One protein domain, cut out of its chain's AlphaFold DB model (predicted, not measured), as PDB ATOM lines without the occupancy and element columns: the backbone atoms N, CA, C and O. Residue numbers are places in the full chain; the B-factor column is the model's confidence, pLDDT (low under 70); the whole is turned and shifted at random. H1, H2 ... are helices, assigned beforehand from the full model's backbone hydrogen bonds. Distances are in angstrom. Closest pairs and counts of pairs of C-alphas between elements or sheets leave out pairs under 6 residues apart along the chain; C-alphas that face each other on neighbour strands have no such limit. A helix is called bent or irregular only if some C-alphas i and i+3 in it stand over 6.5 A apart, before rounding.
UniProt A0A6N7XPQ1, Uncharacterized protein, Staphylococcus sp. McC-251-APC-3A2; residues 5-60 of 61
ATOM      1  N   TYR A   5     158.069 227.863 206.015       87.12
ATOM      2  CA  TYR A   5     159.526 227.874 205.875       87.12
ATOM      3  C   TYR A   5     160.268 227.963 207.217       87.12
ATOM      4  O   TYR A   5     161.371 227.434 207.329       87.12
ATOM      5  N   ASP A   6     159.634 228.526 208.249       89.31
ATOM      6  CA  ASP A   6     160.196 228.644 209.602       89.31
ATOM      7  C   ASP A   6     159.835 227.452 210.513       89.31
ATOM      8  O   ASP A   6     160.158 227.439 211.709       89.31
ATOM      9  N   MET A   7     159.089 226.470 209.996       89.69
ATOM     10  CA  MET A   7     158.652 225.285 210.739       89.69
ATOM     11  C   MET A   7     159.668 224.144 210.635       89.69
ATOM     12  O   MET A   7     160.315 223.928 209.602       89.69
ATOM     13  N   GLU A   8     159.775 223.361 211.711       91.75
ATOM     14  CA  GLU A   8     160.534 222.112 211.667       91.75
ATOM     15  C   GLU A   8     159.886 221.139 210.680       91.75
ATOM     16  O   GLU A   8     158.666 221.115 210.527       91.75
ATOM     17  N   GLY A   9     160.685 220.280 210.037       88.75
ATOM     18  CA  GLY A   9     160.148 219.358 209.033       88.75
ATOM     19  C   GLY A   9     159.028 218.460 209.570       88.75
ATOM     20  O   GLY A   9     158.018 218.276 208.902       88.75
ATOM     21  N   LYS A  10     159.142 218.005 210.825       90.62
ATOM     22  CA  LYS A  10     158.086 217.235 211.502       90.62
ATOM     23  C   LYS A  10     156.779 218.023 211.664       90.62
ATOM     24  O   LYS A  10     155.708 217.453 211.523       90.62
ATOM     25  N   GLU A  11     156.873 219.324 211.943       91.69
ATOM     26  CA  GLU A  11     155.715 220.201 212.134       91.69
ATOM     27  C   GLU A  11     155.009 220.454 210.797       91.69
ATOM     28  O   GLU A  11     153.783 220.448 210.732       91.69
ATOM     29  N   VAL A  12     155.779 220.610 209.714       90.75
ATOM     30  CA  VAL A  12     155.242 220.729 208.350       90.75
ATOM     31  C   VAL A  12     154.466 219.468 207.965       90.75
ATOM     32  O   VAL A  12     153.335 219.569 207.498       90.75
ATOM     33  N   LEU A  13     155.049 218.288 208.195       91.19
ATOM     34  CA  LEU A  13     154.409 217.006 207.887       91.19
ATOM     35  C   LEU A  13     153.130 216.789 208.699       91.19
ATOM     36  O   LEU A  13     152.118 216.386 208.133       91.19
ATOM     37  N   ASP A  14     153.156 217.095 209.998       90.69
ATOM     38  CA  ASP A  14     151.989 216.956 210.874       90.69
ATOM     39  C   ASP A  14     150.835 217.874 210.438       90.69
ATOM     40  O   ASP A  14     149.686 217.444 210.331       90.69
ATOM     41  N   ARG A  15     151.126 219.130 210.083       89.06
ATOM     42  CA  ARG A  15     150.105 220.057 209.568       89.06
ATOM     43  C   ARG A  15     149.541 219.611 208.226       89.06
ATOM     44  O   ARG A  15     148.331 219.668 208.036       89.06
ATOM     45  N   LEU A  16     150.400 219.155 207.317       89.69
ATOM     46  CA  LEU A  16     149.983 218.632 206.016       89.69
ATOM     47  C   LEU A  16     149.106 217.382 206.154       89.69
ATOM     48  O   LEU A  16     148.102 217.280 205.460       89.69
ATOM     49  N   ALA A  17     149.437 216.473 207.075       87.00
ATOM     50  CA  ALA A  17     148.637 215.281 207.352       87.00
ATOM     51  C   ALA A  17     147.254 215.617 207.937       87.00
ATOM     52  O   ALA A  17     146.279 214.920 207.662       87.00
ATOM     53  N   ASN A  18     147.160 216.695 208.718       85.38
ATOM     54  CA  ASN A  18     145.909 217.162 209.319       85.38
ATOM     55  C   ASN A  18     145.090 218.092 208.405       85.38
ATOM     56  O   ASN A  18     143.981 218.493 208.767       85.38
ATOM     57  N   MET A  19     145.607 218.455 207.231       83.81
ATOM     58  CA  MET A  19     144.934 219.347 206.296       83.81
ATOM     59  C   MET A  19     144.240 218.584 205.175       83.81
ATOM     60  O   MET A  19     144.813 217.713 204.527       83.81
ATOM     61  N   HIS A  20     143.010 218.992 204.875       81.00
ATOM     62  CA  HIS A  20     142.324 218.531 203.679       81.00
ATOM     63  C   HIS A  20     142.757 219.378 202.477       81.00
ATOM     64  O   HIS A  20     142.237 220.471 202.252       81.00
ATOM     65  N   ILE A  21     143.751 218.892 201.732       82.00
ATOM     66  CA  ILE A  21     144.240 219.548 200.517       82.00
ATOM     67  C   ILE A  21     143.397 219.060 199.342       82.00
ATOM     68  O   ILE A  21     143.400 217.874 199.017       82.00
ATOM     69  N   ASN A  22     142.668 219.978 198.708       81.75
ATOM     70  CA  ASN A  22     141.901 219.663 197.512       81.75
ATOM     71  C   ASN A  22     142.792 219.846 196.278       81.75
ATOM     72  O   ASN A  22     143.216 220.963 195.978       81.75
ATOM     73  N   PHE A  23     143.093 218.755 195.578       84.06
ATOM     74  CA  PHE A  23     143.907 218.790 194.366       84.06
ATOM     75  C   PHE A  23     143.008 218.951 193.142       84.06
ATOM     76  O   PHE A  23     142.102 218.153 192.914       84.06
ATOM     77  N   SER A  24     143.275 219.973 192.329       82.69
ATOM     78  CA  SER A  24     142.493 220.251 191.117       82.69
ATOM     79  C   SER A  24     142.712 219.221 190.003       82.69
ATOM     80  O   SER A  24     141.888 219.117 189.097       82.69
ATOM     81  N   THR A  25     143.824 218.480 190.042       90.38
ATOM     82  CA  THR A  25     144.189 217.458 189.052       90.38
ATOM     83  C   THR A  25     144.856 216.253 189.720       90.38
ATOM     84  O   THR A  25     145.466 216.365 190.784       90.38
ATOM     85  N   ASP A  26     144.775 215.097 189.058       91.62
ATOM     86  CA  ASP A  26     145.462 213.865 189.479       91.62
ATOM     87  C   ASP A  26     146.996 214.009 189.453       91.62
ATOM     88  O   ASP A  26     147.697 213.456 190.296       91.62
ATOM     89  N   GLU A  27     147.525 214.805 188.521       92.00
ATOM     90  CA  GLU A  27     148.956 215.104 188.432       92.00
ATOM     91  C   GLU A  27     149.453 215.863 189.668       92.00
ATOM     92  O   GLU A  27     150.442 215.455 190.273       92.00
ATOM     93  N   ALA A  28     148.710 216.878 190.125       87.31
ATOM     94  CA  ALA A  28     149.052 217.619 191.339       87.31
ATOM     95  C   ALA A  28     149.034 216.719 192.587       87.31
ATOM     96  O   ALA A  28     149.888 216.845 193.466       87.31
ATOM     97  N   PHE A  29     148.096 215.766 192.654       89.81
ATOM     98  CA  PHE A  29     148.086 214.763 193.718       89.81
ATOM     99  C   PHE A  29     149.313 213.843 193.650       89.81
ATOM    100  O   PHE A  29     149.938 213.582 194.678       89.81
ATOM    101  N   LYS A  30     149.691 213.367 192.457       93.00
ATOM    102  CA  LYS A  30     150.873 212.510 192.264       93.00
ATOM    103  C   LYS A  30     152.168 213.214 192.642       93.00
ATOM    104  O   LYS A  30     153.006 212.602 193.300       93.00
ATOM    105  N   GLU A  31     152.331 214.478 192.264       92.25
ATOM    106  CA  GLU A  31     153.495 215.280 192.651       92.25
ATOM    107  C   GLU A  31     153.596 215.419 194.168       92.25
ATOM    108  O   GLU A  31     154.642 215.124 194.748       92.25
ATOM    109  N   TYR A  32     152.490 215.780 194.821       91.50
ATOM    110  CA  TYR A  32     152.432 215.875 196.274       91.50
ATOM    111  C   TYR A  32     152.708 214.533 196.958       91.50
ATOM    112  O   TYR A  32     153.490 214.463 197.908       91.50
ATOM    113  N   HIS A  33     152.116 213.449 196.459       91.38
ATOM    114  CA  HIS A  33     152.344 212.109 196.985       91.38
ATOM    115  C   HIS A  33     153.814 211.702 196.839       91.38
ATOM    116  O   HIS A  33     154.398 211.139 197.769       91.38
ATOM    117  N   ASN A  34     154.435 211.979 195.692       94.31
ATOM    118  CA  ASN A  34     155.850 211.697 195.482       94.31
ATOM    119  C   ASN A  34     156.714 212.516 196.449       94.31
ATOM    120  O   ASN A  34     157.567 211.948 197.128       94.31
ATOM    121  N   ALA A  35     156.437 213.817 196.593       92.81
ATOM    122  CA  ALA A  35     157.124 214.692 197.544       92.81
ATOM    123  C   ALA A  35     157.008 214.188 198.994       92.81
ATOM    124  O   ALA A  35     157.998 214.209 199.726       92.81
ATOM    125  N   MET A  36     155.842 213.668 199.397       90.38
ATOM    126  CA  MET A  36     155.648 213.026 200.704       90.38
ATOM    127  C   MET A  36     156.478 211.746 200.860       90.38
ATOM    128  O   MET A  36     157.008 211.512 201.938       90.38
ATOM    129  N   GLN A  37     156.633 210.932 199.809       92.06
ATOM    130  CA  GLN A  37     157.430 209.697 199.869       92.06
ATOM    131  C   GLN A  37     158.933 209.957 199.975       92.06
ATOM    132  O   GLN A  37     159.618 209.272 200.731       92.06
ATOM    133  N   ILE A  38     159.451 210.936 199.229       94.00
ATOM    134  CA  ILE A  38     160.885 211.272 199.238       94.00
ATOM    135  C   ILE A  38     161.255 212.309 200.304       94.00
ATOM    136  O   ILE A  38     162.415 212.702 200.397       94.00
ATOM    137  N   HIS A  39     160.278 212.753 201.103       89.81
ATOM    138  CA  HIS A  39     160.426 213.810 202.101       89.81
ATOM    139  C   HIS A  39     161.023 215.095 201.495       89.81
ATOM    140  O   HIS A  39     161.925 215.708 202.076       89.81
ATOM    141  N   ASP A  40     160.527 215.520 200.327       93.25
ATOM    142  CA  ASP A  40     160.922 216.795 199.720       93.25
ATOM    143  C   ASP A  40     160.339 217.957 200.527       93.25
ATOM    144  O   ASP A  40     159.277 218.517 200.242       93.25
ATOM    145  N   MET A  41     161.065 218.334 201.574       92.62
ATOM    146  CA  MET A  41     160.621 219.358 202.505       92.62
ATOM    147  C   MET A  41     160.466 220.732 201.854       92.62
ATOM    148  O   MET A  41     159.748 221.564 202.400       92.62
ATOM    149  N   ASN A  42     161.111 221.004 200.719       92.25
ATOM    150  CA  ASN A  42     160.966 222.292 200.044       92.25
ATOM    151  C   ASN A  42     159.603 222.382 199.355       92.25
ATOM    152  O   ASN A  42     158.883 223.363 199.556       92.25
ATOM    153  N   TYR A  43     159.219 221.333 198.623       92.44
ATOM    154  CA  TYR A  43     157.900 221.245 197.995       92.44
ATOM    155  C   TYR A  43     156.772 221.191 199.034       92.44
ATOM    156  O   TYR A  43     155.754 221.873 198.907       92.44
ATOM    157  N   LEU A  44     156.962 220.420 200.106       92.81
ATOM    158  CA  LEU A  44     155.966 220.275 201.169       92.81
ATOM    159  C   LEU A  44     155.745 221.587 201.935       92.81
ATOM    160  O   LEU A  44     154.601 221.952 202.204       92.81
ATOM    161  N   ARG A  45     156.811 222.348 202.219       94.12
ATOM    162  CA  ARG A  45     156.694 223.694 202.807       94.12
ATOM    163  C   ARG A  45     155.965 224.658 201.884       94.12
ATOM    164  O   ARG A  45     155.075 225.357 202.348       94.12
ATOM    165  N   TYR A  46     156.309 224.664 200.599       91.62
ATOM    166  CA  TYR A  46     155.623 225.491 199.606       91.62
ATOM    167  C   TYR A  46     154.123 225.171 199.542       91.62
ATOM    168  O   TYR A  46     153.285 226.071 199.579       91.62
ATOM    169  N   THR A  47     153.781 223.881 199.518       89.81
ATOM    170  CA  THR A  47     152.391 223.410 199.497       89.81
ATOM    171  C   THR A  47     151.639 223.846 200.752       89.81
ATOM    172  O   THR A  47     150.524 224.358 200.658       89.81
ATOM    173  N   LEU A  48     152.260 223.686 201.926       90.19
ATOM    174  CA  LEU A  48     151.686 224.127 203.192       90.19
ATOM    175  C   LEU A  48     151.483 225.647 203.209       90.19
ATOM    176  O   LEU A  48     150.402 226.099 203.562       90.19
ATOM    177  N   GLU A  49     152.473 226.433 202.784       89.69
ATOM    178  CA  GLU A  49     152.384 227.898 202.755       89.69
ATOM    179  C   GLU A  49     151.245 228.384 201.851       89.69
ATOM    180  O   GLU A  49     150.440 229.223 202.257       89.69
ATOM    181  N   ASN A  50     151.123 227.808 200.652       87.38
ATOM    182  CA  ASN A  50     150.031 228.126 199.732       87.38
ATOM    183  C   ASN A  50     148.664 227.797 200.332       87.38
ATOM    184  O   ASN A  50     147.729 228.590 200.229       87.38
ATOM    185  N   ALA A  51     148.540 226.640 200.975       84.75
ATOM    186  CA  ALA A  51     147.287 226.225 201.583       84.75
ATOM    187  C   ALA A  51     146.918 227.077 202.812       84.75
ATOM    188  O   ALA A  51     145.746 227.414 202.987       84.75
ATOM    189  N   LEU A  52     147.895 227.485 203.632       83.56
ATOM    190  CA  LEU A  52     147.671 228.427 204.734       83.56
ATOM    191  C   LEU A  52     147.233 229.803 204.204       83.56
ATOM    192  O   LEU A  52     146.262 230.364 204.707       83.56
ATOM    193  N   SER A  53     147.881 230.300 203.146       80.25
ATOM    194  CA  SER A  53     147.520 231.558 202.477       80.25
ATOM    195  C   SER A  53     146.098 231.525 201.889       80.25
ATOM    196  O   SER A  53     145.301 232.452 202.076       80.25
ATOM    197  N   ALA A  54     145.714 230.415 201.250       73.62
ATOM    198  CA  ALA A  54     144.354 230.215 200.746       73.62
ATOM    199  C   ALA A  54     143.310 230.143 201.881       73.62
ATOM    200  O   ALA A  54     142.198 230.666 201.751       73.62
ATOM    201  N   CYS A  55     143.668 229.539 203.018       66.25
ATOM    202  CA  CYS A  55     142.807 229.456 204.198       66.25
ATOM    203  C   CYS A  55     142.564 230.837 204.836       66.25
ATOM    204  O   CYS A  55     141.418 231.168 205.152       66.25
ATOM    205  N   ASP A  56     143.601 231.673 204.948       59.56
ATOM    206  CA  ASP A  56     143.473 233.051 205.450       59.56
ATOM    207  C   ASP A  56     142.567 233.905 204.543       59.56
ATOM    208  O   ASP A  56     141.785 234.721 205.032       59.56
ATOM    209  N   THR A  57     142.573 233.650 203.232       53.06
ATOM    210  CA  THR A  57     141.706 234.355 202.268       53.06
ATOM    211  C   THR A  57     140.224 233.974 202.416       53.06
ATOM    212  O   THR A  57     139.340 234.792 202.175       53.06
ATOM    213  N   THR A  58     139.928 232.753 202.869       47.12
ATOM    214  CA  THR A  58     138.545 232.248 202.993       47.12
ATOM    215  C   THR A  58     137.844 232.749 204.266       47.12
ATOM    216  O   THR A  58     136.619 232.742 204.347       47.12
ATOM    217  N   ARG A  59     138.599 233.225 205.263       43.69
ATOM    218  CA  ARG A  59     138.060 233.783 206.518       43.69
ATOM    219  C   ARG A  59     137.705 235.274 206.453       43.69
ATOM    220  O   ARG A  59     137.253 235.816 207.456       43.69
ATOM    221  N   ALA A  60     137.919 235.934 205.316       37.88
ATOM    222  CA  ALA A  60     137.728 237.377 205.153       37.88
ATOM    223  C   ALA A  60     136.344 237.790 204.597       37.88
ATOM    224  O   ALA A  60     136.224 238.892 204.063       37.88
TER     225      ALA A  60
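AT A GLANCE: This is residues 5 to 60 of the 61 residues of an uncharacterized protein of Staphylococcus sp. McC-251-APC-3A2 (UniProt A0A6N7XPQ1). Two helices, H2 and H3, make a V with its corner at their tight link, and the short helix H1 packs at a steep slant on the part of H3 near that corner. The rest of the long H3 runs on past this small body, where residues 53 to 60 stick out as an arm. The printed part has 56 residues with three named helices in the order H1, H2, H3 and no named strand, and its class is all helix. It is compact, with a radius of gyration of the C-alphas of 11.3 A, and its C-alphas span 35 by 28 by 17 A.

IN THESE COORDINATES: Begin with the longest helix, H3, residues 41 to 58: find C-alpha 41 at (160.621, 219.358, 202.505), and from there the helix runs 25.6 A to C-alpha 58 at (138.545, 232.248, 202.993). Go back along the printed residues to H2, residues 26 to 38, which begins at C-alpha 26 at (145.462, 213.865, 189.479) and measures 18.4 A from first to last C-alpha. Farther back is H1, residues 9 to 17, which measures 12.3 A from Gly 9 to Ala 17. None of the three helices is bent.

HOW THE PARTS SIT: Start at H3 and look at its residues 41 to 44, with which alone it touches H2. H2 touches H3 with its residues 32 to 36 alone, and the closest C-alphas of the two helices are those of Ala 35 and Tyr 43, 6.6 A apart. H2 and H3 run opposite ways at a steep tilt of 49 degrees. Look next at residues 41 to 48 of H3, with which alone it touches H1; the closest C-alphas are those of Leu 16 and Leu 48, 6.4 A apart. H1 and H3 run the same way at a steep tilt of 50 degrees. H1 and H2 are apart, but only just, with their closest C-alphas 8.3 A from each other. In H1, H2 and H3, every O i to N i+4 pair is within hydrogen-bond range.

THE WHOLE: The two C-alphas farthest apart are those of Ile 38 and Ala 60, at 35.4 A. Residues 53 to 60, of which 53 to 58 belong to H3, stand free; without them the body has 48 residues and spans 28 by 22 by 15 A. The printed part has no cut. The link from H2 to H3, two residues, is tight, and the link from H1 to H2, eight residues, is short. Read the B-factor column for the model's confidence: the mean pLDDT of the printed part is 84.9, and residues 55 to 60 are under 70.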